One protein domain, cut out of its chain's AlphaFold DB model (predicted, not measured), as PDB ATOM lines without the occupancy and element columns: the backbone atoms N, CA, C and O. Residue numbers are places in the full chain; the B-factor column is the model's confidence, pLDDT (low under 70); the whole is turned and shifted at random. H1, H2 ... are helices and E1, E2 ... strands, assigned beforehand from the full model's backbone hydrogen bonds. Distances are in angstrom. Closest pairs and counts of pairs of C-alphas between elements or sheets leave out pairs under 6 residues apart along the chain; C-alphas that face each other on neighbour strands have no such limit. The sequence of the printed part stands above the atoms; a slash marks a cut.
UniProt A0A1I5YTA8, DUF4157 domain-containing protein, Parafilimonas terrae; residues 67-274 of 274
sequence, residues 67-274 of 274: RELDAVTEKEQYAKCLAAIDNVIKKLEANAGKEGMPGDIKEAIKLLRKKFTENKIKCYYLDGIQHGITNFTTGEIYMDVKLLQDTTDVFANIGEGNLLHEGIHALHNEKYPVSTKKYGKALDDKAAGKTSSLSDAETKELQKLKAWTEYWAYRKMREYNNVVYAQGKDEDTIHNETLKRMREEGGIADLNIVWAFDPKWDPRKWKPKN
ATOM      1  N   ARG A  67     -33.497 430.294 -42.775       67.06
ATOM      2  CA  ARG A  67     -32.999 431.198 -41.720       67.06
ATOM      3  C   ARG A  67     -32.613 432.542 -42.318       67.06
ATOM      4  O   ARG A  67     -32.012 432.579 -43.382       67.06
ATOM      5  N   GLU A  68     -32.938 433.636 -41.637       64.50
ATOM      6  CA  GLU A  68     -32.421 434.950 -42.028       64.50
ATOM      7  C   GLU A  68     -30.891 434.949 -41.958       64.50
ATOM      8  O   GLU A  68     -30.307 434.378 -41.033       64.50
ATOM      9  N   LEU A  69     -30.261 435.564 -42.955       65.75
ATOM     10  CA  LEU A  69     -28.824 435.783 -42.976       65.75
ATOM     11  C   LEU A  69     -28.489 436.878 -41.959       65.75
ATOM     12  O   LEU A  69     -28.989 437.999 -42.063       65.75
ATOM     13  N   ASP A  70     -27.679 436.552 -40.958       66.12
ATOM     14  CA  ASP A  70     -27.413 437.461 -39.846       66.12
ATOM     15  C   ASP A  70     -26.446 438.573 -40.286       66.12
ATOM     16  O   ASP A  70     -25.274 438.335 -40.580       66.12
ATOM     17  N   ALA A  71     -26.925 439.818 -40.301       63.09
ATOM     18  CA  ALA A  71     -26.130 440.978 -40.708       63.09
ATOM     19  C   ALA A  71     -24.908 441.254 -39.800       63.09
ATOM     20  O   ALA A  71     -24.013 442.009 -40.190       63.09
ATOM     21  N   VAL A  72     -24.868 440.669 -38.599       62.78
ATOM     22  CA  VAL A  72     -23.786 440.800 -37.618       62.78
ATOM     23  C   VAL A  72     -22.815 439.628 -37.727       62.78
ATOM     24  O   VAL A  72     -21.616 439.853 -37.889       62.78
ATOM     25  N   THR A  73     -23.310 438.389 -37.658       66.38
ATOM     26  CA  THR A  73     -22.443 437.194 -37.630       66.38
ATOM     27  C   THR A  73     -22.044 436.689 -39.021       66.38
ATOM     28  O   THR A  73     -20.996 436.066 -39.161       66.38
ATOM     29  N   GLU A  74     -22.802 437.037 -40.067       72.25
ATOM     30  CA  GLU A  74     -22.593 436.639 -41.471       72.25
ATOM     31  C   GLU A  74     -22.486 437.875 -42.389       72.25
ATOM     32  O   GLU A  74     -22.930 437.892 -43.541       72.25
ATOM     33  N   LYS A  75     -21.889 438.950 -41.857       78.44
ATOM     34  CA  LYS A  75     -21.848 440.288 -42.468       78.44
ATOM     35  C   LYS A  75     -21.340 440.301 -43.911       78.44
ATOM     36  O   LYS A  75     -21.859 441.050 -44.737       78.44
ATOM     37  N   GLU A  76     -20.323 439.501 -44.227       80.69
ATOM     38  CA  GLU A  76     -19.744 439.460 -45.574       80.69
ATOM     39  C   GLU A  76     -20.721 438.850 -46.589       80.69
ATOM     40  O   GLU A  76     -20.932 439.406 -47.668       80.69
ATOM     41  N   GLN A  77     -21.360 437.732 -46.243       78.81
ATOM     42  CA  GLN A  77     -22.362 437.083 -47.083       78.81
ATOM     43  C   GLN A  77     -23.594 437.976 -47.234       78.81
ATOM     44  O   GLN A  77     -24.127 438.093 -48.340       78.81
ATOM     45  N   TYR A  78     -24.000 438.664 -46.161       82.19
ATOM     46  CA  TYR A  78     -25.107 439.619 -46.199       82.19
ATOM     47  C   TYR A  78     -24.817 440.781 -47.146       82.19
ATOM     48  O   TYR A  78     -25.627 441.089 -48.020       82.19
ATOM     49  N   ALA A  79     -23.618 441.364 -47.062       85.88
ATOM     50  CA  ALA A  79     -23.186 442.421 -47.969       85.88
ATOM     51  C   ALA A  79     -23.145 441.956 -49.435       85.88
ATOM     52  O   ALA A  79     -23.607 442.680 -50.317       85.88
ATOM     53  N   LYS A  80     -22.654 440.738 -49.706       87.06
ATOM     54  CA  LYS A  80     -22.648 440.159 -51.062       87.06
ATOM     55  C   LYS A  80     -24.064 439.945 -51.601       87.06
ATOM     56  O   LYS A  80     -24.320 440.266 -52.759       87.06
ATOM     57  N   CYS A  81     -24.984 439.467 -50.764       86.81
ATOM     58  CA  CYS A  81     -26.382 439.308 -51.149       86.81
ATOM     59  C   CYS A  81     -27.037 440.656 -51.488       86.81
ATOM     60  O   CYS A  81     -27.641 440.801 -52.550       86.81
ATOM     61  N   LEU A  82     -26.854 441.676 -50.642       90.44
ATOM     62  CA  LEU A  82     -27.367 443.020 -50.917       90.44
ATOM     63  C   LEU A  82     -26.755 443.626 -52.185       90.44
ATOM     64  O   LEU A  82     -27.470 444.253 -52.962       90.44
ATOM     65  N   ALA A  83     -25.461 443.406 -52.433       91.81
ATOM     66  CA  ALA A  83     -24.809 443.846 -53.664       91.81
ATOM     67  C   ALA A  83     -25.388 443.146 -54.908       91.81
ATOM     68  O   ALA A  83     -25.596 443.790 -55.936       91.81
ATOM     69  N   ALA A  84     -25.693 441.846 -54.821       91.19
ATOM     70  CA  ALA A  84     -26.358 441.115 -55.898       91.19
ATOM     71  C   ALA A  84     -27.763 441.675 -56.179       91.19
ATOM     72  O   ALA A  84     -28.098 441.928 -57.337       91.19
ATOM     73  N   ILE A  85     -28.550 441.949 -55.131       92.88
ATOM     74  CA  ILE A  85     -29.876 442.574 -55.253       92.88
ATOM     75  C   ILE A  85     -29.757 443.955 -55.904       92.88
ATOM     76  O   ILE A  85     -30.453 444.222 -56.880       92.88
ATOM     77  N   ASP A  86     -28.853 444.815 -55.424       96.44
ATOM     78  CA  ASP A  86     -28.648 446.157 -55.982       96.44
ATOM     79  C   ASP A  86     -28.292 446.113 -57.474       96.44
ATOM     80  O   ASP A  86     -28.847 446.865 -58.278       96.44
ATOM     81  N   ASN A  87     -27.409 445.191 -57.864       95.94
ATOM     82  CA  ASN A  87     -27.035 444.988 -59.261       95.94
ATOM     83  C   ASN A  87     -28.230 444.573 -60.127       95.94
ATOM     84  O   ASN A  87     -28.364 445.056 -61.251       95.94
ATOM     85  N   VAL A  88     -29.116 443.712 -59.620       95.62
ATOM     86  CA  VAL A  88     -30.347 443.342 -60.333       95.62
ATOM     87  C   VAL A  88     -31.319 444.514 -60.416       95.62
ATOM     88  O   VAL A  88     -31.861 444.755 -61.492       95.62
ATOM     89  N   ILE A  89     -31.501 445.293 -59.343       97.94
ATOM     90  CA  ILE A  89     -32.358 446.491 -59.384       97.94
ATOM     91  C   ILE A  89     -31.831 447.483 -60.424       97.94
ATOM     92  O   ILE A  89     -32.615 447.984 -61.222       97.94
ATOM     93  N   LYS A  90     -30.512 447.707 -60.501       98.25
ATOM     94  CA  LYS A  90     -29.903 448.570 -61.531       98.25
ATOM     95  C   LYS A  90     -30.200 448.085 -62.953       98.25
ATOM     96  O   LYS A  90     -30.499 448.899 -63.826       98.25
ATOM     97  N   LYS A  91     -30.148 446.770 -63.197       97.31
ATOM     98  CA  LYS A  91     -30.518 446.187 -64.502       97.31
ATOM     99  C   LYS A  91     -32.002 446.388 -64.813       97.31
ATOM    100  O   LYS A  91     -32.337 446.840 -65.908       97.31
ATOM    101  N   LEU A  92     -32.877 446.142 -63.834       98.12
ATOM    102  CA  LEU A  92     -34.311 446.413 -63.949       98.12
ATOM    103  C   LEU A  92     -34.572 447.890 -64.282       98.12
ATOM    104  O   LEU A  92     -35.313 448.175 -65.218       98.12
ATOM    105  N   GLU A  93     -33.933 448.825 -63.575       98.38
ATOM    106  CA  GLU A  93     -34.045 450.274 -63.801       98.38
ATOM    107  C   GLU A  93     -33.595 450.681 -65.207       98.38
ATOM    108  O   GLU A  93     -34.297 451.439 -65.876       98.38
ATOM    109  N   ALA A  94     -32.473 450.140 -65.690       97.88
ATOM    110  CA  ALA A  94     -32.011 450.381 -67.056       97.88
ATOM    111  C   ALA A  94     -33.024 449.865 -68.094       97.88
ATOM    112  O   ALA A  94     -33.378 450.571 -69.040       97.88
ATOM    113  N   ASN A  95     -33.550 448.654 -67.891       97.81
ATOM    114  CA  ASN A  95     -34.557 448.057 -68.765       97.81
ATOM    115  C   ASN A  95     -35.914 448.781 -68.690       97.81
ATOM    116  O   ASN A  95     -36.641 448.808 -69.684       97.81
ATOM    117  N   ALA A  96     -36.248 449.429 -67.568       96.94
ATOM    118  CA  ALA A  96     -37.482 450.197 -67.404       96.94
ATOM    119  C   ALA A  96     -37.581 451.408 -68.354       96.94
ATOM    120  O   ALA A  96     -38.682 451.906 -68.598       96.94
ATOM    121  N   GLY A  97     -36.450 451.875 -68.897       94.75
ATOM    122  CA  GLY A  97     -36.389 452.945 -69.895       94.75
ATOM    123  C   GLY A  97     -36.765 452.516 -71.318       94.75
ATOM    124  O   GLY A  97     -36.968 453.383 -72.164       94.75
ATOM    125  N   LYS A  98     -36.876 451.208 -71.597       97.12
ATOM    126  CA  LYS A  98     -37.214 450.702 -72.935       97.12
ATOM    127  C   LYS A  98     -38.626 451.119 -73.360       97.12
ATOM    128  O   LYS A  98     -39.563 451.151 -72.553       97.12
ATOM    129  N   GLU A  99     -38.769 451.429 -74.646       95.69
ATOM    130  CA  GLU A  99     -40.060 451.733 -75.260       95.69
ATOM    131  C   GLU A  99     -41.020 450.542 -75.112       95.69
ATOM    132  O   GLU A  99     -40.609 449.384 -75.148       95.69
ATOM    133  N   GLY A 100     -42.303 450.824 -74.873       94.44
ATOM    134  CA  GLY A 100     -43.323 449.791 -74.675       94.44
ATOM    135  C   GLY A 100     -43.347 449.141 -73.285       94.44
ATOM    136  O   GLY A 100     -44.240 448.343 -73.021       94.44
ATOM    137  N   MET A 101     -42.433 449.490 -72.366       97.94
ATOM    138  CA  MET A 101     -42.451 448.951 -71.000       97.94
ATOM    139  C   MET A 101     -43.739 449.352 -70.240       97.94
ATOM    140  O   MET A 101     -43.983 450.557 -70.076       97.94
ATOM    141  N   PRO A 102     -44.539 448.390 -69.729       97.25
ATOM    142  CA  PRO A 102     -45.767 448.670 -68.980       97.25
ATOM    143  C   PRO A 102     -45.562 449.561 -67.748       97.25
ATOM    144  O   PRO A 102     -44.561 449.462 -67.035       97.25
ATOM    145  N   GLY A 103     -46.537 450.437 -67.476       97.56
ATOM    146  CA  GLY A 103     -46.453 451.421 -66.390       97.56
ATOM    147  C   GLY A 103     -46.364 450.798 -64.995       97.56
ATOM    148  O   GLY A 103     -45.571 451.244 -64.173       97.56
ATOM    149  N   ASP A 104     -47.103 449.720 -64.751       96.38
ATOM    150  CA  ASP A 104     -47.064 448.991 -63.480       96.38
ATOM    151  C   ASP A 104     -45.736 448.260 -63.240       96.38
ATOM    152  O   ASP A 104     -45.276 448.201 -62.102       96.38
ATOM    153  N   ILE A 105     -45.059 447.791 -64.293       98.31
ATOM    154  CA  ILE A 105     -43.683 447.282 -64.186       98.31
ATOM    155  C   ILE A 105     -42.729 448.409 -63.777       98.31
ATOM    156  O   ILE A 105     -41.925 448.231 -62.864       98.31
ATOM    157  N   LYS A 106     -42.841 449.598 -64.386       98.50
ATOM    158  CA  LYS A 106     -42.027 450.764 -63.990       98.50
ATOM    159  C   LYS A 106     -42.276 451.159 -62.533       98.50
ATOM    160  O   LYS A 106     -41.330 451.489 -61.820       98.50
ATOM    161  N   GLU A 107     -43.529 451.133 -62.084       98.44
ATOM    162  CA  GLU A 107     -43.894 451.391 -60.686       98.44
ATOM    163  C   GLU A 107     -43.295 450.351 -59.736       98.44
ATOM    164  O   GLU A 107     -42.700 450.728 -58.728       98.44
ATOM    165  N   ALA A 108     -43.381 449.062 -60.073       98.31
ATOM    166  CA  ALA A 108     -42.799 447.990 -59.270       98.31
ATOM    167  C   ALA A 108     -41.273 448.113 -59.157       98.31
ATOM    168  O   ALA A 108     -40.724 447.956 -58.069       98.31
ATOM    169  N   ILE A 109     -40.584 448.471 -60.243       98.50
ATOM    170  CA  ILE A 109     -39.127 448.679 -60.244       98.50
ATOM    171  C   ILE A 109     -38.739 449.872 -59.358       98.50
ATOM    172  O   ILE A 109     -37.827 449.761 -58.536       98.50
ATOM    173  N   LYS A 110     -39.472 450.991 -59.444       98.44
ATOM    174  CA  LYS A 110     -39.280 452.135 -58.532       98.44
ATOM    175  C   LYS A 110     -39.513 451.741 -57.074       98.44
ATOM    176  O   LYS A 110     -38.768 452.166 -56.191       98.44
ATOM    177  N   LEU A 111     -40.528 450.916 -56.819       98.38
ATOM    178  CA  LEU A 111     -40.835 450.439 -55.478       98.38
ATOM    179  C   LEU A 111     -39.745 449.507 -54.933       98.38
ATOM    180  O   LEU A 111     -39.372 449.638 -53.769       98.38
ATOM    181  N   LEU A 112     -39.187 448.618 -55.758       98.19
ATOM    182  CA  LEU A 112     -38.048 447.775 -55.385       98.19
ATOM    183  C   LEU A 112     -36.849 448.622 -54.956       98.19
ATOM    184  O   LEU A 112     -36.289 448.378 -53.888       98.19
ATOM    185  N   ARG A 113     -36.505 449.662 -55.728       98.44
ATOM    186  CA  ARG A 113     -35.440 450.607 -55.360       98.44
ATOM    187  C   ARG A 113     -35.716 451.273 -54.013       98.44
ATOM    188  O   ARG A 113     -34.841 451.261 -53.149       98.44
ATOM    189  N   LYS A 114     -36.929 451.797 -53.812       98.25
ATOM    190  CA  LYS A 114     -37.343 452.417 -52.544       98.25
ATOM    191  C   LYS A 114     -37.212 451.439 -51.369       98.25
ATOM    192  O   LYS A 114     -36.552 451.751 -50.380       98.25
ATOM    193  N   LYS A 115     -37.768 450.230 -51.494       97.25
ATOM    194  CA  LYS A 115     -37.696 449.195 -50.450       97.25
ATOM    195  C   LYS A 115     -36.261 448.776 -50.151       97.25
ATOM    196  O   LYS A 115     -35.925 448.579 -48.987       97.25
ATOM    197  N   PHE A 116     -35.407 448.676 -51.166       96.94
ATOM    198  CA  PHE A 116     -33.987 448.394 -50.974       96.94
ATOM    199  C   PHE A 116     -33.311 449.482 -50.130       96.94
ATOM    200  O   PHE A 116     -32.670 449.167 -49.133       96.94
ATOM    201  N   THR A 117     -33.529 450.764 -50.453       97.00
ATOM    202  CA  THR A 117     -32.958 451.889 -49.685       97.00
ATOM    203  C   THR A 117     -33.513 452.013 -48.264       97.00
ATOM    204  O   THR A 117     -32.825 452.501 -47.373       97.00
ATOM    205  N   GLU A 118     -34.737 451.539 -48.032       96.00
ATOM    206  CA  GLU A 118     -35.390 451.508 -46.716       96.00
ATOM    207  C   GLU A 118     -35.035 450.252 -45.893       96.00
ATOM    208  O   GLU A 118     -35.630 450.020 -44.841       96.00
ATOM    209  N   ASN A 119     -34.092 449.421 -46.359       93.75
ATOM    210  CA  ASN A 119     -33.727 448.134 -45.746       93.75
ATOM    211  C   ASN A 119     -34.922 447.169 -45.590       93.75
ATOM    212  O   ASN A 119     -35.003 446.387 -44.641       93.75
ATOM    213  N   LYS A 120     -35.874 447.224 -46.528       93.81
ATOM    214  CA  LYS A 120     -37.066 446.362 -46.587       93.81
ATOM    215  C   LYS A 120     -36.894 445.144 -47.491       93.81
ATOM    216  O   LYS A 120     -37.840 444.372 -47.618       93.81
ATOM    217  N   ILE A 121     -35.720 444.957 -48.094       92.81
ATOM    218  CA  ILE A 121     -35.348 443.723 -48.794       92.81
ATOM    219  C   ILE A 121     -34.269 443.021 -47.972       92.81
ATOM    220  O   ILE A 121     -33.223 443.610 -47.706       92.81
ATOM    221  N   LYS A 122     -34.538 441.784 -47.552       86.88
ATOM    222  CA  LYS A 122     -33.657 440.985 -46.692       86.88
ATOM    223  C   LYS A 122     -33.249 439.689 -47.376       86.88
ATOM    224  O   LYS A 122     -33.970 439.173 -48.228       86.88
ATOM    225  N   CYS A 123     -32.117 439.149 -46.951       83.88
ATOM    226  CA  CYS A 123     -31.555 437.908 -47.471       83.88
ATOM    227  C   CYS A 123     -31.781 436.755 -46.494       83.88
ATOM    228  O   CYS A 123     -31.540 436.895 -45.296       83.88
ATOM    229  N   TYR A 124     -32.231 435.617 -47.008       73.56
ATOM    230  CA  TYR A 124     -32.502 434.418 -46.221       73.56
ATOM    231  C   TYR A 124     -31.745 433.239 -46.814       73.56
ATOM    232  O   TYR A 124     -31.763 433.033 -48.019       73.56
ATOM    233  N   TYR A 125     -31.099 432.434 -45.979       67.06
ATOM    234  CA  TYR A 125     -30.631 431.131 -46.415       67.06
ATOM    235  C   TYR A 125     -31.801 430.170 -46.552       67.06
ATOM    236  O   TYR A 125     -32.604 430.033 -45.627       67.06
ATOM    237  N   LEU A 126     -31.845 429.475 -47.684       58.47
ATOM    238  CA  LEU A 126     -32.701 428.321 -47.898       58.47
ATOM    239  C   LEU A 126     -31.904 427.236 -48.626       58.47
ATOM    240  O   LEU A 126     -31.460 427.410 -49.764       58.47
ATOM    241  N   ASP A 127     -31.743 426.096 -47.966       50.53
ATOM    242  CA  ASP A 127     -31.228 424.879 -48.590       50.53
ATOM    243  C   ASP A 127     -32.392 424.170 -49.296       50.53
ATOM    244  O   ASP A 127     -32.918 423.217 -48.758       50.53
ATOM    245  N   GLY A 128     -32.894 424.709 -50.415       47.78
ATOM    246  CA  GLY A 128     -34.110 424.226 -51.093       47.78
ATOM    247  C   GLY A 128     -34.410 424.945 -52.415       47.78
ATOM    248  O   GLY A 128     -33.529 425.604 -52.977       47.78
ATOM    249  N   ILE A 129     -35.643 424.823 -52.933       45.50
ATOM    250  CA  ILE A 129     -36.095 425.633 -54.082       45.50
ATOM    251  C   ILE A 129     -36.176 427.084 -53.613       45.50
ATOM    252  O   ILE A 129     -37.052 427.443 -52.834       45.50
ATOM    253  N   GLN A 130     -35.234 427.902 -54.065       54.19
ATOM    254  CA  GLN A 130     -35.163 429.310 -53.695       54.19
ATOM    255  C   GLN A 130     -36.308 430.079 -54.333       54.19
ATOM    256  O   GLN A 130     -36.578 429.934 -55.527       54.19
ATOM    257  N   HIS A 131     -36.942 430.928 -53.537       61.59
ATOM    258  CA  HIS A 131     -37.977 431.819 -54.011       61.59
ATOM    259  C   HIS A 131     -37.892 433.178 -53.312       61.59
ATOM    260  O   HIS A 131     -37.225 433.356 -52.292       61.59
ATOM    261  N   GLY A 132     -38.542 434.176 -53.900       64.31
ATOM    262  CA  GLY A 132     -38.829 435.413 -53.197       64.31
ATOM    263  C   GLY A 132     -40.059 435.237 -52.302       64.31
ATOM    264  O   GLY A 132     -40.899 434.370 -52.547       64.31
ATOM    265  N   ILE A 133     -40.168 436.029 -51.235       73.81
ATOM    266  CA  ILE A 133     -41.446 436.236 -50.546       73.81
ATOM    267  C   ILE A 133     -41.635 437.703 -50.220       73.81
ATOM    268  O   ILE A 133     -40.851 438.289 -49.482       73.81
ATOM    269  N   THR A 134     -42.779 438.236 -50.612       75.12
ATOM    270  CA  THR A 134     -43.313 439.476 -50.072       75.12
ATOM    271  C   THR A 134     -44.185 439.173 -48.861       75.12
ATOM    272  O   THR A 134     -45.226 438.521 -48.952       75.12
ATOM    273  N   ASN A 135     -43.780 439.676 -47.701       77.75
ATOM    274  CA  ASN A 135     -44.587 439.615 -46.494       77.75
ATOM    275  C   ASN A 135     -45.694 440.676 -46.571       77.75
ATOM    276  O   ASN A 135     -45.435 441.875 -46.461       77.75
ATOM    277  N   PHE A 136     -46.944 440.247 -46.741       78.31
ATOM    278  CA  PHE A 136     -48.074 441.172 -46.865       78.31
ATOM    279  C   PHE A 136     -48.383 441.953 -45.576       78.31
ATOM    280  O   PHE A 136     -48.921 443.058 -45.653       78.31
ATOM    281  N   THR A 137     -47.999 441.437 -44.405       77.56
ATOM    282  CA  THR A 137     -48.176 442.127 -43.118       77.56
ATOM    283  C   THR A 137     -47.150 443.247 -42.948       77.56
ATOM    284  O   THR A 137     -47.514 444.378 -42.619       77.56
ATOM    285  N   THR A 138     -45.867 442.958 -43.181       83.44
ATOM    286  CA  THR A 138     -44.771 443.909 -42.917       83.44
ATOM    287  C   THR A 138     -44.373 444.746 -44.133       83.44
ATOM    288  O   THR A 138     -43.730 445.786 -43.983       83.44
ATOM    289  N   GLY A 139     -44.744 444.306 -45.337       85.19
ATOM    290  CA  GLY A 139     -44.330 444.901 -46.607       85.19
ATOM    291  C   GLY A 139     -42.856 444.677 -46.955       85.19
ATOM    292  O   GLY A 139     -42.347 445.374 -47.839       85.19
ATOM    293  N   GLU A 140     -42.183 443.767 -46.245       88.69
ATOM    294  CA  GLU A 140     -40.802 443.346 -46.503       88.69
ATOM    295  C   GLU A 140     -40.743 442.307 -47.627       88.69
ATOM    296  O   GLU A 140     -41.676 441.526 -47.808       88.69
ATOM    297  N   ILE A 141     -39.628 442.291 -48.353       87.25
ATOM    298  CA  ILE A 141     -39.302 441.277 -49.357       87.25
ATOM    299  C   ILE A 141     -38.145 440.432 -48.823       87.25
ATOM    300  O   ILE A 141     -37.132 440.964 -48.369       87.25
ATOM    301  N   TYR A 142     -38.287 439.118 -48.892       83.12
ATOM    302  CA  TYR A 142     -37.282 438.141 -48.503       83.12
ATOM    303  C   TYR A 142     -36.775 437.439 -49.754       83.12
ATOM    304  O   TYR A 142     -37.564 436.835 -50.475       83.12
ATOM    305  N   MET A 143     -35.474 437.528 -50.006       83.38
ATOM    306  CA  MET A 143     -34.816 436.852 -51.117       83.38
ATOM    307  C   MET A 143     -34.025 435.662 -50.590       83.38
ATOM    308  O   MET A 143     -33.109 435.836 -49.779       83.38
ATOM    309  N   ASP A 144     -34.375 434.466 -51.054       73.94
ATOM    310  CA  ASP A 144     -33.666 433.250 -50.675       73.94
ATOM    311  C   ASP A 144     -32.343 433.100 -51.439       73.94
ATOM    312  O   ASP A 144     -32.268 433.330 -52.645       73.94
ATOM    313  N   VAL A 145     -31.302 432.680 -50.721       71.88
ATOM    314  CA  VAL A 145     -29.955 432.381 -51.221       71.88
ATOM    315  C   VAL A 145     -29.500 431.006 -50.724       71.88
ATOM    316  O   VAL A 145     -29.958 430.519 -49.690       71.88
ATOM    317  N   LYS A 146     -28.599 430.344 -51.460       63.59
ATOM    318  CA  LYS A 146     -28.132 428.984 -51.117       63.59
ATOM    319  C   LYS A 146     -27.090 429.015 -49.998       63.59
ATOM    320  O   LYS A 146     -26.243 429.905 -49.963       63.59
ATOM    321  N   LEU A 147     -27.104 428.005 -49.126       55.22
ATOM    322  CA  LEU A 147     -25.988 427.722 -48.219       55.22
ATOM    323  C   LEU A 147     -24.835 427.091 -49.015       55.22
ATOM    324  O   LEU A 147     -25.021 426.124 -49.752       55.22
ATOM    325  N   LEU A 148     -23.641 427.668 -48.885       52.38
ATOM    326  CA  LEU A 148     -22.422 427.188 -49.533       52.38
ATOM    327  C   LEU A 148     -21.997 425.834 -48.960       52.38
ATOM    328  O   LEU A 148     -21.730 425.749 -47.764       52.38
ATOM    329  N   GLN A 149     -21.806 424.837 -49.831       47.47
ATOM    330  CA  GLN A 149     -20.636 423.954 -49.720       47.47
ATOM    331  C   GLN A 149     -19.885 423.783 -51.056       47.47
ATOM    332  O   GLN A 149     -18.671 423.715 -50.986       47.47
ATOM    333  N   ASP A 150     -20.521 423.846 -52.243       45.91
ATOM    334  CA  ASP A 150     -19.806 423.563 -53.518       45.91
ATOM    335  C   ASP A 150     -20.372 424.238 -54.798       45.91
ATOM    336  O   ASP A 150     -20.175 423.756 -55.912       45.91
ATOM    337  N   THR A 151     -21.089 425.367 -54.701       51.09
ATOM    338  CA  THR A 151     -21.619 426.059 -55.902       51.09
ATOM    339  C   THR A 151     -20.902 427.378 -56.173       51.09
ATOM    340  O   THR A 151     -20.813 428.217 -55.278       51.09
ATOM    341  N   THR A 152     -20.490 427.613 -57.420       53.84
ATOM    342  CA  THR A 152     -19.894 428.886 -57.867       53.84
ATOM    343  C   THR A 152     -20.894 430.046 -57.963       53.84
ATOM    344  O   THR A 152     -20.459 431.192 -58.031       53.84
ATOM    345  N   ASP A 153     -22.210 429.788 -57.917       59.69
ATOM    346  CA  ASP A 153     -23.249 430.824 -58.019       59.69
ATOM    347  C   ASP A 153     -24.279 430.757 -56.874       59.69
ATOM    348  O   ASP A 153     -25.390 430.238 -56.997       59.69
ATOM    349  N   VAL A 154     -23.880 431.293 -55.720       58.03
ATOM    350  CA  VAL A 154     -24.693 431.389 -54.490       58.03
ATOM    351  C   VAL A 154     -25.935 432.275 -54.676       58.03
ATOM    352  O   VAL A 154     -26.908 432.144 -53.929       58.03
ATOM    353  N   PHE A 155     -25.916 433.155 -55.682       64.62
ATOM    354  CA  PHE A 155     -26.917 434.194 -55.914       64.62
ATOM    355  C   PHE A 155     -27.755 433.958 -57.173       64.62
ATOM    356  O   PHE A 155     -28.494 434.854 -57.570       64.62
ATOM    357  N   ALA A 156     -27.705 432.761 -57.765       62.06
ATOM    358  CA  ALA A 156     -28.402 432.434 -59.010       62.06
ATOM    359  C   ALA A 156     -29.913 432.762 -58.999       62.06
ATOM    360  O   ALA A 156     -30.488 433.042 -60.049       62.06
ATOM    361  N   ASN A 157     -30.573 432.755 -57.831       67.12
ATOM    362  CA  ASN A 157     -32.001 433.095 -57.722       67.12
ATOM    363  C   ASN A 157     -32.286 434.585 -57.508       67.12
ATOM    364  O   ASN A 157     -33.445 435.001 -57.569       67.12
ATOM    365  N   ILE A 158     -31.252 435.404 -57.328       79.25
ATOM    366  CA  ILE A 158     -31.346 436.860 -57.392       79.25
ATOM    367  C   ILE A 158     -31.225 437.248 -58.869       79.25
ATOM    368  O   ILE A 158     -30.172 437.652 -59.356       79.25
ATOM    369  N   GLY A 159     -32.325 437.070 -59.600       85.75
ATOM    370  CA  GLY A 159     -32.459 437.438 -61.009       85.75
ATOM    371  C   GLY A 159     -33.543 438.494 -61.229       85.75
ATOM    372  O   GLY A 159     -34.426 438.672 -60.389       85.75
ATOM    373  N   GLU A 160     -33.499 439.170 -62.383       90.50
ATOM    374  CA  GLU A 160     -34.476 440.205 -62.772       90.50
ATOM    375  C   GLU A 160     -35.916 439.692 -62.667       90.50
ATOM    376  O   GLU A 160     -36.774 440.377 -62.120       90.50
ATOM    377  N   GLY A 161     -36.160 438.454 -63.110       87.56
ATOM    378  CA  GLY A 161     -37.467 437.814 -63.034       87.56
ATOM    379  C   GLY A 161     -37.994 437.667 -61.605       87.56
ATOM    380  O   GLY A 161     -39.070 438.173 -61.303       87.56
ATOM    381  N   ASN A 162     -37.232 437.013 -60.724       85.81
ATOM    382  CA  ASN A 162     -37.656 436.752 -59.344       85.81
ATOM    383  C   ASN A 162     -37.831 438.048 -58.548       85.81
ATOM    384  O   ASN A 162     -38.797 438.204 -57.810       85.81
ATOM    385  N   LEU A 163     -36.916 439.006 -58.716       90.94
ATOM    386  CA  LEU A 163     -37.021 440.265 -57.991       90.94
ATOM    387  C   LEU A 163     -38.207 441.098 -58.491       90.94
ATOM    388  O   LEU A 163     -38.918 441.692 -57.683       90.94
ATOM    389  N   LEU A 164     -38.467 441.105 -59.804       95.12
ATOM    390  CA  LEU A 164     -39.655 441.748 -60.360       95.12
ATOM    391  C   LEU A 164     -40.943 441.064 -59.886       95.12
ATOM    392  O   LEU A 164     -41.889 441.772 -59.551       95.12
ATOM    393  N   HIS A 165     -40.976 439.731 -59.810       90.81
ATOM    394  CA  HIS A 165     -42.105 438.966 -59.269       90.81
ATOM    395  C   HIS A 165     -42.506 439.479 -57.878       90.81
ATOM    396  O   HIS A 165     -43.644 439.905 -57.666       90.81
ATOM    397  N   GLU A 166     -41.540 439.558 -56.961       90.19
ATOM    398  CA  GLU A 166     -41.777 440.107 -55.624       90.19
ATOM    399  C   GLU A 166     -42.095 441.600 -55.641       90.19
ATOM    400  O   GLU A 166     -42.939 442.074 -54.882       90.19
ATOM    401  N   GLY A 167     -41.484 442.360 -56.552       95.81
ATOM    402  CA  GLY A 167     -41.827 443.763 -56.776       95.81
ATOM    403  C   GLY A 167     -43.307 443.963 -57.114       95.81
ATOM    404  O   GLY A 167     -43.921 444.922 -56.645       95.81
ATOM    405  N   ILE A 168     -43.909 443.042 -57.871       97.25
ATOM    406  CA  ILE A 168     -45.337 443.068 -58.204       97.25
ATOM    407  C   ILE A 168     -46.201 442.736 -56.987       97.25
ATOM    408  O   ILE A 168     -47.168 443.454 -56.722       97.25
ATOM    409  N   HIS A 169     -45.847 441.724 -56.193       92.69
ATOM    410  CA  HIS A 169     -46.544 441.459 -54.930       92.69
ATOM    411  C   HIS A 169     -46.473 442.648 -53.970       92.69
ATOM    412  O   HIS A 169     -47.488 443.032 -53.382       92.69
ATOM    413  N   ALA A 170     -45.302 443.271 -53.853       95.56
ATOM    414  CA  ALA A 170     -45.095 444.479 -53.071       95.56
ATOM    415  C   ALA A 170     -45.963 445.642 -53.570       95.56
ATOM    416  O   ALA A 170     -46.608 446.310 -52.760       95.56
ATOM    417  N   LEU A 171     -46.038 445.853 -54.887       97.50
ATOM    418  CA  LEU A 171     -46.887 446.883 -55.487       97.50
ATOM    419  C   LEU A 171     -48.369 446.625 -55.199       97.50
ATOM    420  O   LEU A 171     -49.100 447.544 -54.830       97.50
ATOM    421  N   HIS A 172     -48.821 445.376 -55.316       96.56
ATOM    422  CA  HIS A 172     -50.186 445.001 -54.950       96.56
ATOM    423  C   HIS A 172     -50.464 445.221 -53.464       96.56
ATOM    424  O   HIS A 172     -51.558 445.661 -53.122       96.56
ATOM    425  N   ASN A 173     -49.482 444.979 -52.592       95.06
ATOM    426  CA  ASN A 173     -49.614 445.248 -51.163       95.06
ATOM    427  C   ASN A 173     -49.825 446.740 -50.857       95.06
ATOM    428  O   ASN A 173     -50.587 447.079 -49.955       95.06
ATOM    429  N   GLU A 174     -49.186 447.635 -51.617       95.56
ATOM    430  CA  GLU A 174     -49.368 449.086 -51.461       95.56
ATOM    431  C   GLU A 174     -50.661 449.601 -52.100       95.56
ATOM    432  O   GLU A 174     -51.293 450.505 -51.554       95.56
ATOM    433  N   LYS A 175     -51.091 449.015 -53.226       95.75
ATOM    434  CA  LYS A 175     -52.332 449.408 -53.917       95.75
ATOM    435  C   LYS A 175     -53.599 448.880 -53.246       95.75
ATOM    436  O   LYS A 175     -54.638 449.538 -53.331       95.75
ATOM    437  N   TYR A 176     -53.511 447.712 -52.605       96.25
ATOM    438  CA  TYR A 176     -54.655 446.998 -52.035       96.25
ATOM    439  C   TYR A 176     -54.511 446.648 -50.542       96.25
ATOM    440  O   TYR A 176     -54.782 445.502 -50.157       96.25
ATOM    441  N   PRO A 177     -54.100 447.599 -49.676       94.69
ATOM    442  CA  PRO A 177     -53.625 447.306 -48.326       94.69
ATOM    443  C   PRO A 177     -54.669 446.649 -47.422       94.69
ATOM    444  O   PRO A 177     -54.296 445.922 -46.507       94.69
ATOM    445  N   VAL A 178     -55.968 446.883 -47.636       93.75
ATOM    446  CA  VAL A 178     -57.021 446.267 -46.810       93.75
ATOM    447  C   VAL A 178     -57.096 444.765 -47.067       93.75
ATOM    448  O   VAL A 178     -57.007 443.970 -46.128       93.75
ATOM    449  N   SER A 179     -57.192 444.361 -48.334       91.38
ATOM    450  CA  SER A 179     -57.260 442.946 -48.704       91.38
ATOM    451  C   SER A 179     -55.938 442.222 -48.440       91.38
ATOM    452  O   SER A 179     -55.938 441.117 -47.895       91.38
ATOM    453  N   THR A 180     -54.798 442.839 -48.766       88.06
ATOM    454  CA  THR A 180     -53.484 442.197 -48.611       88.06
ATOM    455  C   THR A 180     -53.049 442.079 -47.157       88.06
ATOM    456  O   THR A 180     -52.584 441.011 -46.766       88.06
ATOM    457  N   LYS A 181     -53.275 443.086 -46.301       89.94
ATOM    458  CA  LYS A 181     -52.978 442.951 -44.863       89.94
ATOM    459  C   LYS A 181     -53.898 441.947 -44.181       89.94
ATOM    460  O   LYS A 181     -53.451 441.223 -43.296       89.94
ATOM    461  N   LYS A 182     -55.164 441.857 -44.603       87.69
ATOM    462  CA  LYS A 182     -56.080 440.816 -44.118       87.69
ATOM    463  C   LYS A 182     -55.582 439.420 -44.495       87.69
ATOM    464  O   LYS A 182     -55.606 438.523 -43.656       87.69
ATOM    465  N   TYR A 183     -55.078 439.258 -45.718       80.75
ATOM    466  CA  TYR A 183     -54.422 438.027 -46.154       80.75
ATOM    467  C   TYR A 183     -53.162 437.712 -45.342       80.75
ATOM    468  O   TYR A 183     -53.051 436.612 -44.809       80.75
ATOM    469  N   GLY A 184     -52.258 438.682 -45.177       74.00
ATOM    470  CA  GLY A 184     -51.045 438.533 -44.364       74.00
ATOM    471  C   GLY A 184     -51.359 438.106 -42.931       74.00
ATOM    472  O   GLY A 184     -50.852 437.094 -42.459       74.00
ATOM    473  N   LYS A 185     -52.316 438.780 -42.283       79.31
ATOM    474  CA  LYS A 185     -52.785 438.413 -40.943       79.31
ATOM    475  C   LYS A 185     -53.332 436.983 -40.878       79.31
ATOM    476  O   LYS A 185     -53.061 436.280 -39.908       79.31
ATOM    477  N   ALA A 186     -54.096 436.549 -41.880       70.69
ATOM    478  CA  ALA A 186     -54.620 435.185 -41.921       70.69
ATOM    479  C   ALA A 186     -53.496 434.138 -42.023       70.69
ATOM    480  O   ALA A 186     -53.585 433.079 -41.401       70.69
ATOM    481  N   LEU A 187     -52.422 434.442 -42.763       65.50
ATOM    482  CA  LEU A 187     -51.222 433.603 -42.812       65.50
ATOM    483  C   LEU A 187     -50.495 433.575 -41.464       65.50
ATOM    484  O   LEU A 187     -50.150 432.492 -40.993       65.50
ATOM    485  N   ASP A 188     -50.318 434.732 -40.825       64.94
ATOM    486  CA  ASP A 188     -49.653 434.851 -39.523       64.94
ATOM    487  C   ASP A 188     -50.414 434.094 -38.424       64.94
ATOM    488  O   ASP A 188     -49.826 433.338 -37.648       64.94
ATOM    489  N   ASP A 189     -51.742 434.242 -38.373       67.94
ATOM    490  CA  ASP A 189     -52.588 433.539 -37.409       67.94
ATOM    491  C   ASP A 189     -52.546 432.019 -37.639       67.94
ATOM    492  O   ASP A 189     -52.399 431.259 -36.678       67.94
ATOM    493  N   LYS A 190     -52.574 431.568 -38.903       57.31
ATOM    494  CA  LYS A 190     -52.407 430.149 -39.256       57.31
ATOM    495  C   LYS A 190     -51.031 429.619 -38.838       57.31
ATOM    496  O   LYS A 190     -50.953 428.531 -38.269       57.31
ATOM    497  N   ALA A 191     -49.958 430.372 -39.080       52.19
ATOM    498  CA  ALA A 191     -48.599 430.005 -38.679       52.19
ATOM    499  C   ALA A 191     -48.445 429.929 -37.149       52.19
ATOM    500  O   ALA A 191     -47.726 429.074 -36.633       52.19
ATOM    501  N   ALA A 192     -49.179 430.769 -36.416       57.62
ATOM    502  CA  ALA A 192     -49.270 430.728 -34.961       57.62
ATOM    503  C   ALA A 192     -50.188 429.604 -34.425       57.62
ATOM    504  O   ALA A 192     -50.350 429.482 -33.211       57.62
ATOM    505  N   GLY A 193     -50.788 428.786 -35.298       55.66
ATOM    506  CA  GLY A 193     -51.694 427.702 -34.915       55.66
ATOM    507  C   GLY A 193     -53.054 428.179 -34.398       55.66
ATOM    508  O   GLY A 193     -53.731 427.429 -33.697       55.66
ATOM    509  N   LYS A 194     -53.453 429.417 -34.708       57.88
ATOM    510  CA  LYS A 194     -54.750 429.965 -34.304       57.88
ATOM    511  C   LYS A 194     -55.852 429.517 -35.259       57.88
ATOM    512  O   LYS A 194     -55.634 429.349 -36.461       57.88
ATOM    513  N   THR A 195     -57.060 429.387 -34.726       64.56
ATOM    514  CA  THR A 195     -58.264 429.143 -35.524       64.56
ATOM    515  C   THR A 195     -58.599 430.377 -36.362       64.56
ATOM    516  O   THR A 195     -58.582 431.497 -35.852       64.56
ATOM    517  N   SER A 196     -58.914 430.173 -37.644       68.50
ATOM    518  CA  SER A 196     -59.353 431.255 -38.531       68.50
ATOM    519  C   SER A 196     -60.661 431.868 -38.031       68.50
ATOM    520  O   SER A 196     -61.618 431.146 -37.762       68.50
ATOM    521  N   SER A 197     -60.714 433.198 -37.957       77.44
ATOM    522  CA  SER A 197     -61.941 433.960 -37.697       77.44
ATOM    523  C   SER A 197     -62.639 434.423 -38.981       77.44
ATOM    524  O   SER A 197     -63.568 435.222 -38.910       77.44
ATOM    525  N   LEU A 198     -62.146 434.013 -40.156       75.25
ATOM    526  CA  LEU A 198     -62.702 434.415 -41.447       75.25
ATOM    527  C   LEU A 198     -63.959 433.606 -41.763       75.25
ATOM    528  O   LEU A 198     -63.966 432.384 -41.619       75.25
ATOM    529  N   SER A 199     -64.982 434.278 -42.280       83.44
ATOM    530  CA  SER A 199     -66.118 433.618 -42.922       83.44
ATOM    531  C   SER A 199     -65.707 432.921 -44.226       83.44
ATOM    532  O   SER A 199     -64.663 433.214 -44.821       83.44
ATOM    533  N   ASP A 200     -66.569 432.039 -44.730       78.50
ATOM    534  CA  ASP A 200     -66.366 431.374 -46.023       78.50
ATOM    535  C   ASP A 200     -66.258 432.372 -47.182       78.50
ATOM    536  O   ASP A 200     -65.444 432.198 -48.091       78.50
ATOM    537  N   ALA A 201     -67.062 433.440 -47.152       85.00
ATOM    538  CA  ALA A 201     -67.033 434.483 -48.171       85.00
ATOM    539  C   ALA A 201     -65.695 435.235 -48.153       85.00
ATOM    540  O   ALA A 201     -65.083 435.438 -49.201       85.00
ATOM    541  N   GLU A 202     -65.204 435.596 -46.967       82.62
ATOM    542  CA  GLU A 202     -63.904 436.251 -46.823       82.62
ATOM    543  C   GLU A 202     -62.762 435.325 -47.241       82.62
ATOM    544  O   GLU A 202     -61.850 435.760 -47.936       82.62
ATOM    545  N   THR A 203     -62.837 434.041 -46.888       76.56
ATOM    546  CA  THR A 203     -61.842 433.039 -47.284       76.56
ATOM    547  C   THR A 203     -61.746 432.923 -48.806       76.56
ATOM    548  O   THR A 203     -60.646 432.991 -49.356       76.56
ATOM    549  N   LYS A 204     -62.885 432.828 -49.505       78.94
ATOM    550  CA  LYS A 204     -62.933 432.766 -50.976       78.94
ATOM    551  C   LYS A 204     -62.389 434.034 -51.634       78.94
ATOM    552  O   LYS A 204     -61.661 433.948 -52.621       78.94
ATOM    553  N   GLU A 205     -62.694 435.212 -51.090       87.38
ATOM    554  CA  GLU A 205     -62.158 436.479 -51.608       87.38
ATOM    555  C   GLU A 205     -60.636 436.578 -51.415       87.38
ATOM    556  O   GLU A 205     -59.930 437.032 -52.317       87.38
ATOM    557  N   LEU A 206     -60.100 436.097 -50.289       81.81
ATOM    558  CA  LEU A 206     -58.653 436.045 -50.063       81.81
ATOM    559  C   LEU A 206     -57.951 435.001 -50.951       81.81
ATOM    560  O   LEU A 206     -56.830 435.235 -51.398       81.81
ATOM    561  N   GLN A 207     -58.611 433.884 -51.269       79.75
ATOM    562  CA  GLN A 207     -58.111 432.917 -52.256       79.75
ATOM    563  C   GLN A 207     -58.053 433.526 -53.663       79.75
ATOM    564  O   GLN A 207     -57.050 433.360 -54.357       79.75
ATOM    565  N   LYS A 208     -59.072 434.305 -54.060       86.25
ATOM    566  CA  LYS A 208     -59.042 435.092 -55.306       86.25
ATOM    567  C   LYS A 208     -57.904 436.106 -55.312       86.25
ATOM    568  O   LYS A 208     -57.192 436.191 -56.307       86.25
ATOM    569  N   LEU A 209     -57.684 436.822 -54.206       87.25
ATOM    570  CA  LEU A 209     -56.554 437.745 -54.069       87.25
ATOM    571  C   LEU A 209     -55.212 437.035 -54.279       87.25
ATOM    572  O   LEU A 209     -54.392 437.531 -55.053       87.25
ATOM    573  N   LYS A 210     -54.989 435.895 -53.611       82.62
ATOM    574  CA  LYS A 210     -53.746 435.123 -53.744       82.62
ATOM    575  C   LYS A 210     -53.532 434.672 -55.188       82.62
ATOM    576  O   LYS A 210     -52.496 434.967 -55.769       82.62
ATOM    577  N   ALA A 211     -54.535 434.045 -55.798       83.00
ATOM    578  CA  ALA A 211     -54.440 433.588 -57.183       83.00
ATOM    579  C   ALA A 211     -54.204 434.746 -58.168       83.00
ATOM    580  O   ALA A 211     -53.433 434.622 -59.120       83.00
ATOM    581  N   TRP A 212     -54.847 435.890 -57.926       94.62
ATOM    582  CA  TRP A 212     -54.716 437.083 -58.753       94.62
ATOM    583  C   TRP A 212     -53.324 437.702 -58.666       94.62
ATOM    584  O   TRP A 212     -52.732 438.008 -59.700       94.62
ATOM    585  N   THR A 213     -52.783 437.872 -57.454       92.06
ATOM    586  CA  THR A 213     -51.471 438.510 -57.276       92.06
ATOM    587  C   THR A 213     -50.352 437.660 -57.883       92.06
ATOM    588  O   THR A 213     -49.482 438.213 -58.548       92.06
ATOM    589  N   GLU A 214     -50.428 436.329 -57.767       84.69
ATOM    590  CA  GLU A 214     -49.499 435.379 -58.408       84.69
ATOM    591  C   GLU A 214     -49.581 435.413 -59.927       84.69
ATOM    592  O   GLU A 214     -48.566 435.520 -60.615       84.69
ATOM    593  N   TYR A 215     -50.803 435.359 -60.465       94.12
ATOM    594  CA  TYR A 215     -51.018 435.440 -61.903       94.12
ATOM    595  C   TYR A 215     -50.361 436.690 -62.489       94.12
ATOM    596  O   TYR A 215     -49.655 436.611 -63.496       94.12
ATOM    597  N   TRP A 216     -50.575 437.840 -61.850       95.94
ATOM    598  CA  TRP A 216     -50.005 439.094 -62.315       95.94
ATOM    599  C   TRP A 216     -48.495 439.161 -62.101       95.94
ATOM    600  O   TRP A 216     -47.810 439.622 -63.007       95.94
ATOM    601  N   ALA A 217     -47.951 438.646 -60.997       90.94
ATOM    602  CA  ALA A 217     -46.503 438.582 -60.797       90.94
ATOM    603  C   ALA A 217     -45.810 437.790 -61.922       90.94
ATOM    604  O   ALA A 217     -44.895 438.301 -62.573       90.94
ATOM    605  N   TYR A 218     -46.334 436.612 -62.278       90.06
ATOM    606  CA  TYR A 218     -45.840 435.835 -63.420       90.06
ATOM    607  C   TYR A 218     -46.064 436.510 -64.772       90.06
ATOM    608  O   TYR A 218     -45.180 436.510 -65.633       90.06
ATOM    609  N   ARG A 219     -47.245 437.092 -64.984       95.44
ATOM    610  CA  ARG A 219     -47.567 437.767 -66.243       95.44
ATOM    611  C   ARG A 219     -46.665 438.972 -66.484       95.44
ATOM    612  O   ARG A 219     -46.172 439.138 -67.596       95.44
ATOM    613  N   LYS A 220     -46.391 439.779 -65.460       96.44
ATOM    614  CA  LYS A 220     -45.529 440.960 -65.577       96.44
ATOM    615  C   LYS A 220     -44.076 440.614 -65.854       96.44
ATOM    616  O   LYS A 220     -43.447 441.316 -66.636       96.44
ATOM    617  N   MET A 221     -43.569 439.490 -65.349       92.38
ATOM    618  CA  MET A 221     -42.265 438.978 -65.786       92.38
ATOM    619  C   MET A 221     -42.232 438.675 -67.291       92.38
ATOM    620  O   MET A 221     -41.231 438.930 -67.959       92.38
ATOM    621  N   ARG A 222     -43.325 438.146 -67.854       93.25
ATOM    622  CA  ARG A 222     -43.406 437.870 -69.296       93.25
ATOM    623  C   ARG A 222     -43.545 439.130 -70.126       93.25
ATOM    624  O   ARG A 222     -42.872 439.237 -71.140       93.25
ATOM    625  N   GLU A 223     -44.376 440.074 -69.699       96.81
ATOM    626  CA  GLU A 223     -44.495 441.377 -70.360       96.81
ATOM    627  C   GLU A 223     -43.153 442.122 -70.338       96.81
ATOM    628  O   GLU A 223     -42.720 442.645 -71.364       96.81
ATOM    629  N   TYR A 224     -42.437 442.071 -69.212       97.12
ATOM    630  CA  TYR A 224     -41.070 442.567 -69.093       97.12
ATOM    631  C   TYR A 224     -40.129 441.899 -70.105       97.12
ATOM    632  O   TYR A 224     -39.478 442.589 -70.885       97.12
ATOM    633  N   ASN A 225     -40.103 440.563 -70.160       95.12
ATOM    634  CA  ASN A 225     -39.261 439.819 -71.102       95.12
ATOM    635  C   ASN A 225     -39.640 440.078 -72.568       95.12
ATOM    636  O   ASN A 225     -38.759 440.146 -73.424       95.12
ATOM    637  N   ASN A 226     -40.929 440.252 -72.860       96.56
ATOM    638  CA  ASN A 226     -41.417 440.576 -74.196       96.56
ATOM    639  C   ASN A 226     -40.813 441.896 -74.693       96.56
ATOM    640  O   ASN A 226     -40.378 441.973 -75.840       96.56
ATOM    641  N   VAL A 227     -40.716 442.898 -73.811       97.12
ATOM    642  CA  VAL A 227     -40.082 444.192 -74.101       97.12
ATOM    643  C   VAL A 227     -38.559 444.076 -74.128       97.12
ATOM    644  O   VAL A 227     -37.914 444.528 -75.071       97.12
ATOM    645  N   VAL A 228     -37.955 443.456 -73.112       96.44
ATOM    646  CA  VAL A 228     -36.492 443.394 -72.965       96.44
ATOM    647  C   VAL A 228     -35.827 442.643 -74.112       96.44
ATOM    648  O   VAL A 228     -34.768 443.089 -74.562       96.44
ATOM    649  N   TYR A 229     -36.454 441.564 -74.581       95.69
ATOM    650  CA  TYR A 229     -35.947 440.694 -75.641       95.69
ATOM    651  C   TYR A 229     -36.697 440.853 -76.970       95.69
ATOM    652  O   TYR A 229     -36.541 440.004 -77.842       95.69
ATOM    653  N   ALA A 230     -37.513 441.906 -77.119       94.62
ATOM    654  CA  ALA A 230     -38.263 442.221 -78.339       94.62
ATOM    655  C   ALA A 230     -39.008 441.006 -78.939       94.62
ATOM    656  O   ALA A 230     -38.948 440.755 -80.140       94.62
ATOM    657  N   GLN A 231     -39.696 440.225 -78.096       92.94
ATOM    658  CA  GLN A 231     -40.294 438.950 -78.522       92.94
ATOM    659  C   GLN A 231     -41.550 439.128 -79.391       92.94
ATOM    660  O   GLN A 231     -41.989 438.164 -80.010       92.94
ATOM    661  N   GLY A 232     -42.136 440.332 -79.428       94.44
ATOM    662  CA  GLY A 232     -43.280 440.659 -80.286       94.44
ATOM    663  C   GLY A 232     -44.557 439.873 -79.976       94.44
ATOM    664  O   GLY A 232     -45.420 439.752 -80.839       94.44
ATOM    665  N   LYS A 233     -44.680 439.310 -78.768       95.88
ATOM    666  CA  LYS A 233     -45.834 438.502 -78.363       95.88
ATOM    667  C   LYS A 233     -47.037 439.388 -78.069       95.88
ATOM    668  O   LYS A 233     -46.904 440.406 -77.383       95.88
ATOM    669  N   ASP A 234     -48.198 438.959 -78.551       96.00
ATOM    670  CA  ASP A 234     -49.486 439.562 -78.221       96.00
ATOM    671  C   ASP A 234     -49.960 439.193 -76.802       96.00
ATOM    672  O   ASP A 234     -49.352 438.391 -76.080       96.00
ATOM    673  N   GLU A 235     -51.064 439.817 -76.390       93.12
ATOM    674  CA  GLU A 235     -51.615 439.675 -75.047       93.12
ATOM    675  C   GLU A 235     -52.052 438.236 -74.724       93.12
ATOM    676  O   GLU A 235     -51.787 437.734 -73.625       93.12
ATOM    677  N   ASP A 236     -52.703 437.560 -75.670       95.56
ATOM    678  CA  ASP A 236     -53.241 436.215 -75.463       95.56
ATOM    679  C   ASP A 236     -52.126 435.166 -75.421       95.56
ATOM    680  O   ASP A 236     -52.171 434.232 -74.615       95.56
ATOM    681  N   THR A 237     -51.071 435.351 -76.212       97.06
ATOM    682  CA  THR A 237     -49.859 434.533 -76.160       97.06
ATOM    683  C   THR A 237     -49.206 434.646 -74.787       97.06
ATOM    684  O   THR A 237     -48.947 433.629 -74.138       97.06
ATOM    685  N   ILE A 238     -49.007 435.873 -74.287       95.88
ATOM    686  CA  ILE A 238     -48.457 436.104 -72.944       95.88
ATOM    687  C   ILE A 238     -49.353 435.465 -71.880       95.88
ATOM    688  O   ILE A 238     -48.856 434.786 -70.980       95.88
ATOM    689  N   HIS A 239     -50.671 435.633 -71.991       94.25
ATOM    690  CA  HIS A 239     -51.627 435.041 -71.063       94.25
ATOM    691  C   HIS A 239     -51.513 433.511 -71.000       94.25
ATOM    692  O   HIS A 239     -51.412 432.949 -69.905       94.25
ATOM    693  N   ASN A 240     -51.505 432.845 -72.153       92.44
ATOM    694  CA  ASN A 240     -51.436 431.388 -72.243       92.44
ATOM    695  C   ASN A 240     -50.107 430.848 -71.703       92.44
ATOM    696  O   ASN A 240     -50.083 429.858 -70.964       92.44
ATOM    697  N   GLU A 241     -48.998 431.524 -71.999       91.12
ATOM    698  CA  GLU A 241     -47.695 431.166 -71.446       91.12
ATOM    699  C   GLU A 241     -47.613 431.377 -69.925       91.12
ATOM    700  O   GLU A 241     -46.960 430.593 -69.227       91.12
ATOM    701  N   THR A 242     -48.270 432.411 -69.384       91.12
ATOM    702  CA  THR A 242     -48.394 432.611 -67.930       91.12
ATOM    703  C   THR A 242     -49.086 431.417 -67.293       91.12
ATOM    704  O   THR A 242     -48.535 430.811 -66.376       91.12
ATOM    705  N   LEU A 243     -50.248 431.019 -67.818       85.44
ATOM    706  CA  LEU A 243     -50.991 429.873 -67.291       85.44
ATOM    707  C   LEU A 243     -50.188 428.571 -67.387       85.44
ATOM    708  O   LEU A 243     -50.226 427.758 -66.463       85.44
ATOM    709  N   LYS A 244     -49.432 428.378 -68.475       79.12
ATOM    710  CA  LYS A 244     -48.535 427.225 -68.629       79.12
ATOM    711  C   LYS A 244     -47.451 427.206 -67.548       79.12
ATOM    712  O   LYS A 244     -47.272 426.182 -66.901       79.12
ATOM    713  N   ARG A 245     -46.770 428.327 -67.298       73.75
ATOM    714  CA  ARG A 245     -45.699 428.389 -66.286       73.75
ATOM    715  C   ARG A 245     -46.203 428.195 -64.872       73.75
ATOM    716  O   ARG A 245     -45.605 427.440 -64.118       73.75
ATOM    717  N   MET A 246     -47.338 428.802 -64.540       72.00
ATOM    718  CA  MET A 246     -47.969 428.580 -63.243       72.00
ATOM    719  C   MET A 246     -48.257 427.086 -63.010       72.00
ATOM    720  O   MET A 246     -48.174 426.629 -61.873       72.00
ATOM    721  N   ARG A 247     -48.548 426.294 -64.059       62.59
ATOM    722  CA  ARG A 247     -48.682 424.828 -63.934       62.59
ATOM    723  C   ARG A 247     -47.372 424.132 -63.590       62.59
ATOM    724  O   ARG A 247     -47.395 423.190 -62.809       62.59
ATOM    725  N   GLU A 248     -46.269 424.588 -64.169       57.12
ATOM    726  CA  GLU A 248     -44.936 424.005 -63.985       57.12
ATOM    727  C   GLU A 248     -44.320 424.364 -62.621       57.12
ATOM    728  O   GLU A 248     -43.637 423.537 -62.030       57.12
ATOM    729  N   GLU A 249     -44.588 425.565 -62.097       53.16
ATOM    730  CA  GLU A 249     -43.993 426.078 -60.846       53.16
ATOM    731  C   GLU A 249     -44.934 426.049 -59.633       53.16
ATOM    732  O   GLU A 249     -44.622 426.581 -58.574       53.16
ATOM    733  N   GLY A 250     -46.108 425.431 -59.762       48.56
ATOM    734  CA  GLY A 250     -47.047 425.270 -58.648       48.56
ATOM    735  C   GLY A 250     -47.974 426.464 -58.386       48.56
ATOM    736  O   GLY A 250     -48.962 426.289 -57.677       48.56
ATOM    737  N   GLY A 251     -47.773 427.623 -59.025       50.03
ATOM    738  CA  GLY A 251     -48.697 428.770 -58.959       50.03
ATOM    739  C   GLY A 251     -50.125 428.466 -59.455       50.03
ATOM    740  O   GLY A 251     -51.090 429.112 -59.052       50.03
ATOM    741  N   ILE A 252     -50.312 427.425 -60.279       56.47
ATOM    742  CA  ILE A 252     -51.639 426.956 -60.711       56.47
ATOM    743  C   ILE A 252     -52.454 426.414 -59.537       56.47
ATOM    744  O   ILE A 252     -53.670 426.295 -59.639       56.47
ATOM    745  N   ALA A 253     -51.809 426.042 -58.426       57.12
ATOM    746  CA  ALA A 253     -52.516 425.531 -57.267       57.12
ATOM    747  C   ALA A 253     -53.537 426.548 -56.750       57.12
ATOM    748  O   ALA A 253     -54.660 426.138 -56.455       57.12
ATOM    749  N   ASP A 254     -53.169 427.830 -56.732       62.41
ATOM    750  CA  ASP A 254     -54.036 428.929 -56.311       62.41
ATOM    751  C   ASP A 254     -55.188 429.138 -57.306       62.41
ATOM    752  O   ASP A 254     -56.347 429.244 -56.908       62.41
ATOM    753  N   LEU A 255     -54.898 429.095 -58.611       65.50
ATOM    754  CA  LEU A 255     -55.920 429.194 -59.662       65.50
ATOM    755  C   LEU A 255     -56.913 428.028 -59.630       65.50
ATOM    756  O   LEU A 255     -58.114 428.243 -59.750       65.50
ATOM    757  N   ASN A 256     -56.436 426.803 -59.414       68.81
ATOM    758  CA  ASN A 256     -57.286 425.617 -59.329       68.81
ATOM    759  C   ASN A 256     -58.215 425.664 -58.112       68.81
ATOM    760  O   ASN A 256     -59.355 425.217 -58.211       68.81
ATOM    761  N   ILE A 257     -57.751 426.211 -56.982       68.56
ATOM    762  CA  ILE A 257     -58.605 426.440 -55.809       68.56
ATOM    763  C   ILE A 257     -59.733 427.402 -56.179       68.56
ATOM    764  O   ILE A 257     -60.895 427.099 -55.923       68.56
ATOM    765  N   VAL A 258     -59.405 428.520 -56.833       73.38
ATOM    766  CA  VAL A 258     -60.411 429.500 -57.256       73.38
ATOM    767  C   VAL A 258     -61.389 428.907 -58.263       73.38
ATOM    768  O   VAL A 258     -62.594 429.006 -58.061       73.38
ATOM    769  N   TRP A 259     -60.911 428.225 -59.302       80.12
ATOM    770  CA  TRP A 259     -61.781 427.614 -60.307       80.12
ATOM    771  C   TRP A 259     -62.645 426.474 -59.769       80.12
ATOM    772  O   TRP A 259     -63.698 426.208 -60.342       80.12
ATOM    773  N   ALA A 260     -62.264 425.837 -58.658       77.44
ATOM    774  CA  ALA A 260     -63.112 424.840 -58.011       77.44
ATOM    775  C   ALA A 260     -64.411 425.449 -57.451       77.44
ATOM    776  O   ALA A 260     -65.441 424.778 -57.456       77.44
ATOM    777  N   PHE A 261     -64.387 426.709 -56.993       81.56
ATOM    778  CA  PHE A 261     -65.579 427.390 -56.463       81.56
ATOM    779  C   PHE A 261     -66.100 428.544 -57.335       81.56
ATOM    780  O   PHE A 261     -67.211 429.018 -57.103       81.56
ATOM    781  N   ASP A 262     -65.335 428.998 -58.326       88.81
ATOM    782  CA  ASP A 262     -65.714 430.014 -59.312       88.81
ATOM    783  C   ASP A 262     -65.102 429.679 -60.694       88.81
ATOM    784  O   ASP A 262     -64.102 430.272 -61.109       88.81
ATOM    785  N   PRO A 263     -65.679 428.712 -61.439       89.69
ATOM    786  CA  PRO A 263     -65.096 428.196 -62.685       89.69
ATOM    787  C   PRO A 263     -64.987 429.221 -63.822       89.69
ATOM    788  O   PRO A 263     -64.278 428.991 -64.797       89.69
ATOM    789  N   LYS A 264     -65.720 430.338 -63.731       93.81
ATOM    790  CA  LYS A 264     -65.719 431.411 -64.737       93.81
ATOM    791  C   LYS A 264     -64.787 432.564 -64.361       93.81
ATOM    792  O   LYS A 264     -64.736 433.561 -65.083       93.81
ATOM    793  N   TRP A 265     -64.080 432.454 -63.238       94.38
ATOM    794  CA  TRP A 265     -63.180 433.490 -62.763       94.38
ATOM    795  C   TRP A 265     -61.985 433.667 -63.708       94.38
ATOM    796  O   TRP A 265     -61.252 432.720 -63.994       94.38
ATOM    797  N   ASP A 266     -61.778 434.900 -64.170       92.69
ATOM    798  CA  ASP A 266     -60.641 435.297 -65.004       92.69
ATOM    799  C   ASP A 266     -59.816 436.350 -64.242       92.69
ATOM    800  O   ASP A 266     -60.343 437.436 -63.956       92.69
ATOM    801  N   PRO A 267     -58.533 436.086 -63.923       93.81
ATOM    802  CA  PRO A 267     -57.692 437.035 -63.193       93.81
ATOM    803  C   PRO A 267     -57.477 438.361 -63.943       93.81
ATOM    804  O   PRO A 267     -57.150 439.366 -63.314       93.81
ATOM    805  N   ARG A 268     -57.703 438.407 -65.266       95.19
ATOM    806  CA  ARG A 268     -57.656 439.646 -66.064       95.19
ATOM    807  C   ARG A 268     -58.862 440.552 -65.815       95.19
ATOM    808  O   ARG A 268     -58.777 441.759 -66.020       95.19
ATOM    809  N   LYS A 269     -59.989 439.971 -65.393       95.62
ATOM    810  CA  LYS A 269     -61.283 440.656 -65.220       95.62
ATOM    811  C   LYS A 269     -61.634 440.918 -63.757       95.62
ATOM    812  O   LYS A 269     -62.588 441.638 -63.479       95.62
ATOM    813  N   TRP A 270     -60.881 440.342 -62.827       95.88
ATOM    814  CA  TRP A 270     -61.065 440.528 -61.393       95.88
ATOM    815  C   TRP A 270     -60.013 441.485 -60.822       95.88
ATOM    816  O   TRP A 270     -58.897 441.561 -61.334       95.88
ATOM    817  N   LYS A 271     -60.359 442.221 -59.760       93.94
ATOM    818  CA  LYS A 271     -59.436 443.080 -59.004       93.94
ATOM    819  C   LYS A 271     -59.732 442.993 -57.499       93.94
ATOM    820  O   LYS A 271     -60.906 442.848 -57.144       93.94
ATOM    821  N   PRO A 272     -58.716 443.122 -56.627       93.62
ATOM    822  CA  PRO A 272     -58.926 443.175 -55.184       93.62
ATOM    823  C   PRO A 272     -59.754 444.383 -54.749       93.62
ATOM    824  O   PRO A 272     -59.752 445.428 -55.404       93.62
ATOM    825  N   LYS A 273     -60.415 444.251 -53.597       88.38
ATOM    826  CA  LYS A 273     -61.121 445.353 -52.936       88.38
ATOM    827  C   LYS A 273     -60.168 446.135 -52.028       88.38
ATOM    828  O   LYS A 273     -59.237 445.554 -51.463       88.38
ATOM    829  N   ASN A 274     -60.433 447.430 -51.882       76.94
ATOM    830  CA  ASN A 274     -59.920 448.252 -50.785       76.94
ATOM    831  C   ASN A 274     -60.976 448.390 -49.698       76.94
ATOM    832  O   ASN A 274     -62.175 448.281 -50.038       76.94
TER     833      ASN A 274
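Overview. This is residues 67 to 274 of the 274 residues of the protein "DUF4157 domain-containing protein" of Parafilimonas terrae (UniProt A0A1I5YTA8). A small three-stranded sheet has H1 and H3 over one face, while H2 folds back beside H1 and crosses H3. The long helix H5 packs on H3, and H4, H6 and H7 gather round H5, away from the sheet. The printed part has 208 residues, with named elements in the order H1 H2 E1 E2 E3 H3 H4 H5 H6 H7; the mixed sheet runs E1 E3 E2. It is mostly helix and compact, with a radius of gyration of the C-alphas of 17.5 A and spans of 48 by 48 by 31 A.

Along the chain. The strands are E1, residues 121 to 126, 15.7 A long, E3, residues 141 to 145, and E2, residues 132 to 134. H1, residues 75 to 96, is 31.1 A long and begins at C-alpha 75 (-21.848, 440.288, -42.468). H2 covers residues 103 to 117, H3 residues 160 to 175 and H4 residues 177 to 191. H5, residues 200 to 228, is the longest helix, 42.0 A. H6 covers residues 235 to 248; H7, residues 252 to 261, ends at C-alpha 261 (-65.579, 427.390, -56.463).

Arrangement. E1 and E3 are parallel, with N 124 and O 143 2.9 A apart, within hydrogen-bond range. E2 and E3 form an antiparallel hairpin, with N 133 and O 142 at 2.8 A, also within range. H1 and H3 on the same face make two layers, helices on one face of a sheet. H3 has a height over the sheet of 7.7 A, and H1 of 9.6 A. H2 only grazes the sheet, with residues 112 to 116. H1, with residues 86 to 96 alone, forms a helical hairpin with H2, at a shallow tilt of 25 degrees; their closest C-alphas, of Ala 96 and Lys 106, are 5.7 A apart. H2 and H3 touch about perpendicular, at 86 degrees, closest at the C-alphas of Ala 108 and Gly 167, 5.0 A. H3 and H5 are both hubs, touching four helices each. They touch at a steep tilt of 44 degrees, H5 with residues 213 to 221 alone; the C-alphas of His 165 and Ala 217 are closest, 4.7 A. H5 also touches H4, closest at the C-alphas of Tyr 183 and Leu 206, 6.1 A; H6, at those of Arg 219 and Thr 242, 5.5 A; and H7, at those of Ala 211 and Asp 254, 4.8 A. Every O i to N i+4 pair is within hydrogen-bond range in H1 to H6, and 5 of 6 in H7.

Size, cuts and confidence. The C-alphas of Thr 73 and Lys 264 are farthest apart, 51.4 A. The printed part has no cut, and the one long link is E3 to H3, 14 residues. Mean pLDDT of the printed part is 82.7; 48 residues are under 70, among them 146 to 157 and 247 to 257.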